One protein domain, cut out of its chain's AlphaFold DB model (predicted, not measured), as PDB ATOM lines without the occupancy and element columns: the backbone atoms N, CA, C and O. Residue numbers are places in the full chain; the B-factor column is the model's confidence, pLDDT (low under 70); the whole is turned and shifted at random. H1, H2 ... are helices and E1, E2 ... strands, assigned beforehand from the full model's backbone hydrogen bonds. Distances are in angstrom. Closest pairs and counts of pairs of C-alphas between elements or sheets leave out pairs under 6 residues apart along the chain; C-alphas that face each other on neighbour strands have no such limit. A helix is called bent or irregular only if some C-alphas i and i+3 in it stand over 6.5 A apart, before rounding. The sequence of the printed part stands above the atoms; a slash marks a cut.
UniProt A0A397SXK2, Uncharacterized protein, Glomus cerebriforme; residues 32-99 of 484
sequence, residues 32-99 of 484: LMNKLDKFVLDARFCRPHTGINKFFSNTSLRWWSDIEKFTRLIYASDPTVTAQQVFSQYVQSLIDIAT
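AT A GLANCE: This is residues 32 to 99 of the 484 residues of an uncharacterized protein of Glomus cerebriforme (UniProt A0A397SXK2). What shape does the backbone make? Two longer helices, H4 and the longer H5, cross steeply on one side of the domain, and the short helix H2 sits in the middle, near both. The short H3 leads into H4, while H1 and the strand E1 lie out towards the other end of the longest axis, and a long loop joins E1 to H2. What are its parts and size? The printed part has 68 residues with five named helices and one named strand, in the order H1, E1, H2, H3, H4, H5, and its class is mostly helix. It is compact, with a radius of gyration of the C-alphas of 12.2 A and spans of 37 by 26 by 17 A.

IN THESE COORDINATES: Where does the first element begin, and what follows it? H1 is residues 32 to 36, 6.8 A long, with C-alpha 32 at (-57.362, 7.344, 18.760). E1, residues 39 to 41, is 6.8 A long and pairs with no named strand. Where are the other helices? H2 is residues 54 to 58, 6.2 A long, and H3 is residues 61 to 65, 8.0 A long. H4, residues 67 to 77, measures 15.4 A from C-alpha 67 at (-37.860, 8.472, 8.530). H5, residues 83 to 98, measures 22.8 A and ends with C-alpha 98 at (-43.400, 22.521, 16.709).

HOW THE PARTS SIT: What comes near the first elements? H1 and H3 are close but not clearly touching, the closest C-alphas being those of Leu 36 and Leu 61, 5.9 A apart. The closest C-alphas of E1 and H2 are those of Leu 41 and Ser 57, 4.8 A apart. How does H2 stand to H4 and H5? It is close to each but not clearly touching: the closest C-alphas are those of Phe 55 and Phe 70, 6.5 A apart, and those of Phe 56 and Ser 93, 7.9 A apart. How do H4 and H5 meet? H5 touches H4 with residues 86 to 90 alone, the closest C-alphas being those of Thr 71 and Val 86, 6.4 A apart. They run opposite ways at a steep tilt of 68 degrees, only just short of about perpendicular. What do the backbones of the helices show? In H1, H2, H4 and H5 every O i to N i+4 pair is within hydrogen-bond range; in H3 it is 0 of 1, beside 1 of 2 O i to N i+3 pairs. H3 is irregular, but only just: C-alphas 62 and 65 are 6.7 A apart.

THE WHOLE: How far does it reach? The two C-alphas farthest apart are those of Leu 32 and Thr 80, 38.8 A, and residues 76 to 82 stand free. Is it cut, and which link is long? The printed part has no cut, and the link from E1 to H2, 12 residues, is long. Where is confidence low? The mean pLDDT of the printed part is 71.9, and residues 32 to 36, 43 to 52 and 79 to 86 are under 70.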
ATOM      1  N   LEU A  32     -58.261   6.201  18.941       43.56
ATOM      2  CA  LEU A  32     -57.362   7.344  18.760       43.56
ATOM      3  C   LEU A  32     -56.449   7.182  17.529       43.56
ATOM      4  O   LEU A  32     -56.252   8.138  16.783       43.56
ATOM      5  N   MET A  33     -55.946   5.967  17.274       40.56
ATOM      6  CA  MET A  33     -55.074   5.659  16.125       40.56
ATOM      7  C   MET A  33     -55.776   5.891  14.778       40.56
ATOM      8  O   MET A  33     -55.203   6.535  13.903       40.56
ATOM      9  N   ASN A  34     -57.043   5.479  14.640       53.12
ATOM     10  CA  ASN A  34     -57.835   5.703  13.417       53.12
ATOM     11  C   ASN A  34     -58.103   7.189  13.125       53.12
ATOM     12  O   ASN A  34     -58.443   7.549  12.000       53.12
ATOM     13  N   LYS A  35     -57.963   8.070  14.125       57.59
ATOM     14  CA  LYS A  35     -58.100   9.517  13.932       57.59
ATOM     15  C   LYS A  35     -56.811  10.169  13.444       57.59
ATOM     16  O   LYS A  35     -56.908  11.131  12.693       57.59
ATOM     17  N   LEU A  36     -55.635   9.648  13.805       59.91
ATOM     18  CA  LEU A  36     -54.335  10.201  13.385       59.91
ATOM     19  C   LEU A  36     -54.130  10.135  11.866       59.91
ATOM     20  O   LEU A  36     -53.509  11.028  11.295       59.91
ATOM     21  N   ASP A  37     -54.725   9.139  11.209       70.00
ATOM     22  CA  ASP A  37     -54.719   9.017   9.748       70.00
ATOM     23  C   ASP A  37     -55.536  10.111   9.042       70.00
ATOM     24  O   ASP A  37     -55.309  10.374   7.863       70.00
ATOM     25  N   LYS A  38     -56.437  10.794   9.761       73.69
ATOM     26  CA  LYS A  38     -57.274  11.873   9.217       73.69
ATOM     27  C   LYS A  38     -56.646  13.266   9.342       73.69
ATOM     28  O   LYS A  38     -57.193  14.211   8.773       73.69
ATOM     29  N   PHE A  39     -55.545  13.408  10.085       72.75
ATOM     30  CA  PHE A  39     -54.879  14.692  10.304       72.75
ATOM     31  C   PHE A  39     -53.709  14.874   9.342       72.75
ATOM     32  O   PHE A  39     -52.727  14.129   9.386       72.75
ATOM     33  N   VAL A  40     -53.811  15.906   8.510       78.69
ATOM     34  CA  VAL A  40     -52.752  16.360   7.605       78.69
ATOM     35  C   VAL A  40     -52.437  17.818   7.932       78.69
ATOM     36  O   VAL A  40     -53.321  18.582   8.339       78.69
ATOM     37  N   LEU A  41     -51.172  18.205   7.782       80.62
ATOM     38  CA  LEU A  41     -50.760  19.595   7.919       80.62
ATOM     39  C   LEU A  41     -51.216  20.385   6.686       80.62
ATOM     40  O   LEU A  41     -50.759  20.130   5.571       80.62
ATOM     41  N   ASP A  42     -52.090  21.372   6.874       76.62
ATOM     42  CA  ASP A  42     -52.454  22.280   5.788       76.62
ATOM     43  C   ASP A  42     -51.384  23.370   5.667       76.62
ATOM     44  O   ASP A  42     -51.355  24.360   6.408       76.62
ATOM     45  N   ALA A  43     -50.485  23.173   4.702       66.44
ATOM     46  CA  ALA A  43     -49.358  24.061   4.440       66.44
ATOM     47  C   ALA A  43     -49.771  25.522   4.179       66.44
ATOM     48  O   ALA A  43     -48.974  26.431   4.398       66.44
ATOM     49  N   ARG A  44     -51.029  25.785   3.786       68.06
ATOM     50  CA  ARG A  44     -51.539  27.151   3.557       68.06
ATOM     51  C   ARG A  44     -51.630  27.977   4.837       68.06
ATOM     52  O   ARG A  44     -51.608  29.208   4.766       68.06
ATOM     53  N   PHE A  45     -51.751  27.322   5.991       65.75
ATOM     54  CA  PHE A  45     -51.855  27.980   7.295       65.75
ATOM     55  C   PHE A  45     -50.521  28.028   8.049       65.75
ATOM     56  O   PHE A  45     -50.406  28.757   9.031       65.75
ATOM     57  N   CYS A  46     -49.490  27.345   7.548       65.31
ATOM     58  CA  CYS A  46     -48.150  27.365   8.120       65.31
ATOM     59  C   CYS A  46     -47.361  28.547   7.539       65.31
ATOM     60  O   CYS A  46     -47.014  28.555   6.357       65.31
ATOM     61  N   ARG A  47     -47.093  29.580   8.348       59.88
ATOM     62  CA  ARG A  47     -46.244  30.712   7.945       59.88
ATOM     63  C   ARG A  47     -44.997  30.801   8.836       59.88
ATOM     64  O   ARG A  47     -45.167  30.832  10.052       59.88
ATOM     65  N   PRO A  48     -43.790  30.937   8.251       53.53
ATOM     66  CA  PRO A  48     -43.498  30.949   6.811       53.53
ATOM     67  C   PRO A  48     -43.542  29.542   6.178       53.53
ATOM     68  O   PRO A  48     -43.025  28.580   6.733       53.53
ATOM     69  N   HIS A  49     -44.132  29.433   4.981       55.00
ATOM     70  CA  HIS A  49     -44.306  28.165   4.240       55.00
ATOM     71  C   HIS A  49     -42.960  27.547   3.796       55.00
ATOM     72  O   HIS A  49     -42.884  26.370   3.455       55.00
ATOM     73  N   THR A  50     -41.880  28.327   3.795       55.47
ATOM     74  CA  THR A  50     -40.593  27.962   3.186       55.47
ATOM     75  C   THR A  50     -39.766  26.950   3.985       55.47
ATOM     76  O   THR A  50     -38.797  26.440   3.435       55.47
ATOM     77  N   GLY A  51     -40.116  26.661   5.246       55.03
ATOM     78  CA  GLY A  51     -39.352  25.744   6.111       55.03
ATOM     79  C   GLY A  51     -39.855  24.295   6.142       55.03
ATOM     80  O   GLY A  51     -39.081  23.366   6.360       55.03
ATOM     81  N   ILE A  52     -41.144  24.066   5.864       62.78
ATOM     82  CA  ILE A  52     -41.756  22.744   6.043       62.78
ATOM     83  C   ILE A  52     -41.687  21.943   4.744       62.78
ATOM     84  O   ILE A  52     -42.275  22.321   3.728       62.78
ATOM     85  N   ASN A  53     -40.994  20.804   4.787       74.44
ATOM     86  CA  ASN A  53     -40.864  19.915   3.640       74.44
ATOM     87  C   ASN A  53     -42.234  19.391   3.159       74.44
ATOM     88  O   ASN A  53     -43.088  19.005   3.962       74.44
ATOM     89  N   LYS A  54     -42.405  19.300   1.831       78.75
ATOM     90  CA  LYS A  54     -43.606  18.787   1.141       78.75
ATOM     91  C   LYS A  54     -44.061  17.406   1.641       78.75
ATOM     92  O   LYS A  54     -45.238  17.068   1.530       78.75
ATOM     93  N   PHE A  55     -43.153  16.614   2.212       81.19
ATOM     94  CA  PHE A  55     -43.484  15.374   2.911       81.19
ATOM     95  C   PHE A  55     -44.545  15.578   4.001       81.19
ATOM     96  O   PHE A  55     -45.565  14.891   4.006       81.19
ATOM     97  N   PHE A  56     -44.338  16.534   4.908       81.38
ATOM     98  CA  PHE A  56     -45.186  16.725   6.086       81.38
ATOM     99  C   PHE A  56     -46.546  17.341   5.741       81.38
ATOM    100  O   PHE A  56     -47.529  17.085   6.432       81.38
ATOM    101  N   SER A  57     -46.635  18.092   4.639       80.25
ATOM    102  CA  SER A  57     -47.908  18.624   4.136       80.25
ATOM    103  C   SER A  57     -48.755  17.594   3.390       80.25
ATOM    104  O   SER A  57     -49.955  17.786   3.231       80.25
ATOM    105  N   ASN A  58     -48.137  16.520   2.893       81.38
ATOM    106  CA  ASN A  58     -48.796  15.545   2.023       81.38
ATOM    107  C   ASN A  58     -48.992  14.178   2.687       81.38
ATOM    108  O   ASN A  58     -49.587  13.287   2.084       81.38
ATOM    109  N   THR A  59     -48.485  13.995   3.905       82.00
ATOM    110  CA  THR A  59     -48.594  12.742   4.652       82.00
ATOM    111  C   THR A  59     -49.344  12.962   5.958       82.00
ATOM    112  O   THR A  59     -49.215  14.008   6.598       82.00
ATOM    113  N   SER A  60     -50.153  11.975   6.354       83.75
ATOM    114  CA  SER A  60     -50.824  12.004   7.654       83.75
ATOM    115  C   SER A  60     -49.808  11.917   8.791       83.75
ATOM    116  O   SER A  60     -48.719  11.356   8.636       83.75
ATOM    117  N   LEU A  61     -50.194  12.430   9.961       79.56
ATOM    118  CA  LEU A  61     -49.349  12.486  11.157       79.56
ATOM    119  C   LEU A  61     -48.741  11.121  11.546       79.56
ATOM    120  O   LEU A  61     -47.635  11.059  12.079       79.56
ATOM    121  N   ARG A  62     -49.420  10.009  11.226       81.88
ATOM    122  CA  ARG A  62     -48.920   8.639  11.441       81.88
ATOM    123  C   ARG A  62     -47.583   8.375  10.739       81.88
ATOM    124  O   ARG A  62     -46.726   7.686  11.291       81.88
ATOM    125  N   TRP A  63     -47.393   8.925   9.543       80.31
ATOM    126  CA  TRP A  63     -46.204   8.692   8.717       80.31
ATOM    127  C   TRP A  63     -45.025   9.585   9.078       80.31
ATOM    128  O   TRP A  63     -43.923   9.357   8.593       80.31
ATOM    129  N   TRP A  64     -45.217  10.574   9.946       82.50
ATOM    130  CA  TRP A  64     -44.148  11.507  10.290       82.50
ATOM    131  C   TRP A  64     -43.017  10.838  11.065       82.50
ATOM    132  O   TRP A  64     -41.891  11.309  11.002       82.50
ATOM    133  N   SER A  65     -43.293   9.716  11.737       79.31
ATOM    134  CA  SER A  65     -42.284   8.875  12.398       79.31
ATOM    135  C   SER A  65     -41.510   7.953  11.443       79.31
ATOM    136  O   SER A  65     -40.518   7.345  11.841       79.31
ATOM    137  N   ASP A  66     -41.939   7.849  10.184       80.31
ATOM    138  CA  ASP A  66     -41.333   6.983   9.175       80.31
ATOM    139  C   ASP A  66     -40.213   7.730   8.434       80.31
ATOM    140  O   ASP A  66     -40.379   8.240   7.320       80.31
ATOM    141  N   ILE A  67     -39.050   7.815   9.089       76.94
ATOM    142  CA  ILE A  67     -37.860   8.472   8.530       76.94
ATOM    143  C   ILE A  67     -37.402   7.826   7.218       76.94
ATOM    144  O   ILE A  67     -36.823   8.500   6.369       76.94
ATOM    145  N   GLU A  68     -37.687   6.539   7.013       74.06
ATOM    146  CA  GLU A  68     -37.350   5.831   5.781       74.06
ATOM    147  C   GLU A  68     -38.172   6.372   4.607       74.06
ATOM    148  O   GLU A  68     -37.606   6.702   3.562       74.06
ATOM    149  N   LYS A  69     -39.488   6.542   4.780       76.12
ATOM    150  CA  LYS A  69     -40.340   7.170   3.758       76.12
ATOM    151  C   LYS A  69     -39.948   8.612   3.471       76.12
ATOM    152  O   LYS A  69     -39.930   8.998   2.303       76.12
ATOM    153  N   PHE A  70     -39.613   9.385   4.506       81.12
ATOM    154  CA  PHE A  70     -39.093  10.740   4.324       81.12
ATOM    155  C   PHE A  70     -37.815  10.717   3.479       81.12
ATOM    156  O   PHE A  70     -37.740  11.374   2.445       81.12
ATOM    157  N   THR A  71     -36.848   9.884   3.866       71.25
ATOM    158  CA  THR A  71     -35.547   9.742   3.197       71.25
ATOM    159  C   THR A  71     -35.704   9.364   1.725       71.25
ATOM    160  O   THR A  71     -35.112  10.003   0.857       71.25
ATOM    161  N   ARG A  72     -36.565   8.384   1.419       75.44
ATOM    162  CA  ARG A  72     -36.881   7.991   0.036       75.44
ATOM    163  C   ARG A  72     -37.470   9.148  -0.773       75.44
ATOM    164  O   ARG A  72     -37.114   9.307  -1.934       75.44
ATOM    165  N   LEU A  73     -38.350   9.959  -0.180       78.00
ATOM    166  CA  LEU A  73     -38.963  11.097  -0.871       78.00
ATOM    167  C   LEU A  73     -37.943  12.201  -1.192       78.00
ATOM    168  O   LEU A  73     -37.998  12.783  -2.277       78.00
ATOM    169  N   ILE A  74     -37.004  12.464  -0.279       74.31
ATOM    170  CA  ILE A  74     -35.924  13.428  -0.518       74.31
ATOM    171  C   ILE A  74     -35.001  12.932  -1.633       74.31
ATOM    172  O   ILE A  74     -34.812  13.651  -2.610       74.31
ATOM    173  N   TYR A  75     -34.531  11.683  -1.561       70.56
ATOM    174  CA  TYR A  75     -33.656  11.113  -2.592       70.56
ATOM    175  C   TYR A  75     -34.316  10.966  -3.963       70.56
ATOM    176  O   TYR A  75     -33.643  11.095  -4.981       70.56
ATOM    177  N   ALA A  76     -35.628  10.721  -4.007       70.19
ATOM    178  CA  ALA A  76     -36.376  10.712  -5.260       70.19
ATOM    179  C   ALA A  76     -36.476  12.109  -5.899       70.19
ATOM    180  O   ALA A  76     -36.629  12.209  -7.113       70.19
ATOM    181  N   SER A  77     -36.418  13.175  -5.093       75.25
ATOM    182  CA  SER A  77     -36.509  14.561  -5.570       75.25
ATOM    183  C   SER A  77     -35.141  15.126  -5.956       75.25
ATOM    184  O   SER A  77     -35.032  15.832  -6.956       75.25
ATOM    185  N   ASP A  78     -34.110  14.808  -5.175       75.25
ATOM    186  CA  ASP A  78     -32.724  15.182  -5.430       75.25
ATOM    187  C   ASP A  78     -31.791  14.062  -4.930       75.25
ATOM    188  O   ASP A  78     -31.587  13.920  -3.722       75.25
ATOM    189  N   PRO A  79     -31.208  13.245  -5.824       69.38
ATOM    190  CA  PRO A  79     -30.326  12.152  -5.428       69.38
ATOM    191  C   PRO A  79     -28.936  12.622  -4.965       69.38
ATOM    192  O   PRO A  79     -28.146  11.787  -4.524       69.38
ATOM    193  N   THR A  80     -28.610  13.917  -5.080       68.06
ATOM    194  CA  THR A  80     -27.276  14.467  -4.759       68.06
ATOM    195  C   THR A  80     -27.121  14.915  -3.303       68.06
ATOM    196  O   THR A  80     -26.003  15.149  -2.845       68.06
ATOM    197  N   VAL A  81     -28.223  14.991  -2.553       68.88
ATOM    198  CA  VAL A  81     -28.238  15.354  -1.129       68.88
ATOM    199  C   VAL A  81     -27.522  14.321  -0.252       68.88
ATOM    200  O   VAL A  81     -27.668  13.113  -0.417       68.88
ATOM    201  N   THR A  82     -26.757  14.762   0.742       64.75
ATOM    202  CA  THR A  82     -26.087  13.839   1.672       64.75
ATOM    203  C   THR A  82     -27.055  13.318   2.736       64.75
ATOM    204  O   THR A  82     -28.047  13.969   3.067       64.75
ATOM    205  N   ALA A  83     -26.769  12.155   3.329       61.84
ATOM    206  CA  ALA A  83     -27.608  11.599   4.401       61.84
ATOM    207  C   ALA A  83     -27.735  12.562   5.596       61.84
ATOM    208  O   ALA A  83     -28.813  12.697   6.179       61.84
ATOM    209  N   GLN A  84     -26.660  13.292   5.905       59.94
ATOM    210  CA  GLN A  84     -26.661  14.329   6.933       59.94
ATOM    211  C   GLN A  84     -27.621  15.471   6.581       59.94
ATOM    212  O   GLN A  84     -28.397  15.899   7.431       59.94
ATOM    213  N   GLN A  85     -27.631  15.930   5.324       66.50
ATOM    214  CA  GLN A  85     -28.566  16.960   4.866       66.50
ATOM    215  C   GLN A  85     -30.022  16.485   4.945       66.50
ATOM    216  O   GLN A  85     -30.876  17.251   5.390       66.50
ATOM    217  N   VAL A  86     -30.313  15.228   4.586       67.56
ATOM    218  CA  VAL A  86     -31.656  14.636   4.736       67.56
ATOM    219  C   VAL A  86     -32.088  14.654   6.202       67.56
ATOM    220  O   VAL A  86     -33.188  15.107   6.522       67.56
ATOM    221  N   PHE A  87     -31.218  14.210   7.111       71.44
ATOM    222  CA  PHE A  87     -31.518  14.201   8.539       71.44
ATOM    223  C   PHE A  87     -31.728  15.616   9.095       71.44
ATOM    224  O   PHE A  87     -32.708  15.863   9.798       71.44
ATOM    225  N   SER A  88     -30.869  16.572   8.728       75.12
ATOM    226  CA  SER A  88     -31.027  17.978   9.107       75.12
ATOM    227  C   SER A  88     -32.345  18.567   8.597       75.12
ATOM    228  O   SER A  88     -33.034  19.241   9.358       75.12
ATOM    229  N   GLN A  89     -32.746  18.269   7.356       81.38
ATOM    230  CA  GLN A  89     -34.034  18.708   6.805       81.38
ATOM    231  C   GLN A  89     -35.228  18.099   7.552       81.38
ATOM    232  O   GLN A  89     -36.214  18.799   7.801       81.38
ATOM    233  N   TYR A  90     -35.147  16.820   7.927       81.94
ATOM    234  CA  TYR A  90     -36.178  16.142   8.715       81.94
ATOM    235  C   TYR A  90     -36.348  16.798  10.091       81.94
ATOM    236  O   TYR A  90     -37.453  17.194  10.461       81.94
ATOM    237  N   VAL A  91     -35.244  16.970  10.827       78.12
ATOM    238  CA  VAL A  91     -35.243  17.580  12.164       78.12
ATOM    239  C   VAL A  91     -35.712  19.033  12.105       78.12
ATOM    240  O   VAL A  91     -36.569  19.420  12.898       78.12
ATOM    241  N   GLN A  92     -35.216  19.821  11.145       82.31
ATOM    242  CA  GLN A  92     -35.626  21.216  10.990       82.31
ATOM    243  C   GLN A  92     -37.122  21.331  10.674       82.31
ATOM    244  O   GLN A  92     -37.804  22.136  11.295       82.31
ATOM    245  N   SER A  93     -37.662  20.469   9.803       82.12
ATOM    246  CA  SER A  93     -39.102  20.451   9.505       82.12
ATOM    247  C   SER A  93     -39.946  20.163  10.753       82.12
ATOM    248  O   SER A  93     -40.987  20.784  10.950       82.12
ATOM    249  N   LEU A  94     -39.503  19.248  11.626       80.88
ATOM    250  CA  LEU A  94     -40.196  18.959  12.886       80.88
ATOM    251  C   LEU A  94     -40.129  20.134  13.873       80.88
ATOM    252  O   LEU A  94     -41.128  20.431  14.529       80.88
ATOM    253  N   ILE A  95     -38.981  20.812  13.967       77.62
ATOM    254  CA  ILE A  95     -38.817  22.026  14.781       77.62
ATOM    255  C   ILE A  95     -39.731  23.140  14.260       77.62
ATOM    256  O   ILE A  95     -40.441  23.773  15.043       77.62
ATOM    257  N   ASP A  96     -39.769  23.352  12.946       79.25
ATOM    258  CA  ASP A  96     -40.613  24.363  12.308       79.25
ATOM    259  C   ASP A  96     -42.098  24.090  12.577       79.25
ATOM    260  O   ASP A  96     -42.842  25.006  12.918       79.25
ATOM    261  N   ILE A  97     -42.529  22.825  12.531       80.50
ATOM    262  CA  ILE A  97     -43.900  22.439  12.887       80.50
ATOM    263  C   ILE A  97     -44.182  22.688  14.377       80.50
ATOM    264  O   ILE A  97     -45.233  23.227  14.726       80.50
ATOM    265  N   ALA A  98     -43.249  22.332  15.265       75.94
ATOM    266  CA  ALA A  98     -43.400  22.521  16.709       75.94
ATOM    267  C   ALA A  98     -43.402  24.002  17.134       75.94
ATOM    268  O   ALA A  98     -43.939  24.349  18.186       75.94
ATOM    269  N   THR A  99     -42.812  24.886  16.325       74.12
ATOM    270  CA  THR A  99     -42.714  26.328  16.600       74.12
ATOM    271  C   THR A  99     -43.897  27.142  16.071       74.12
ATOM    272  O   THR A  99     -43.965  28.342  16.354       74.12
TER     273      THR A  99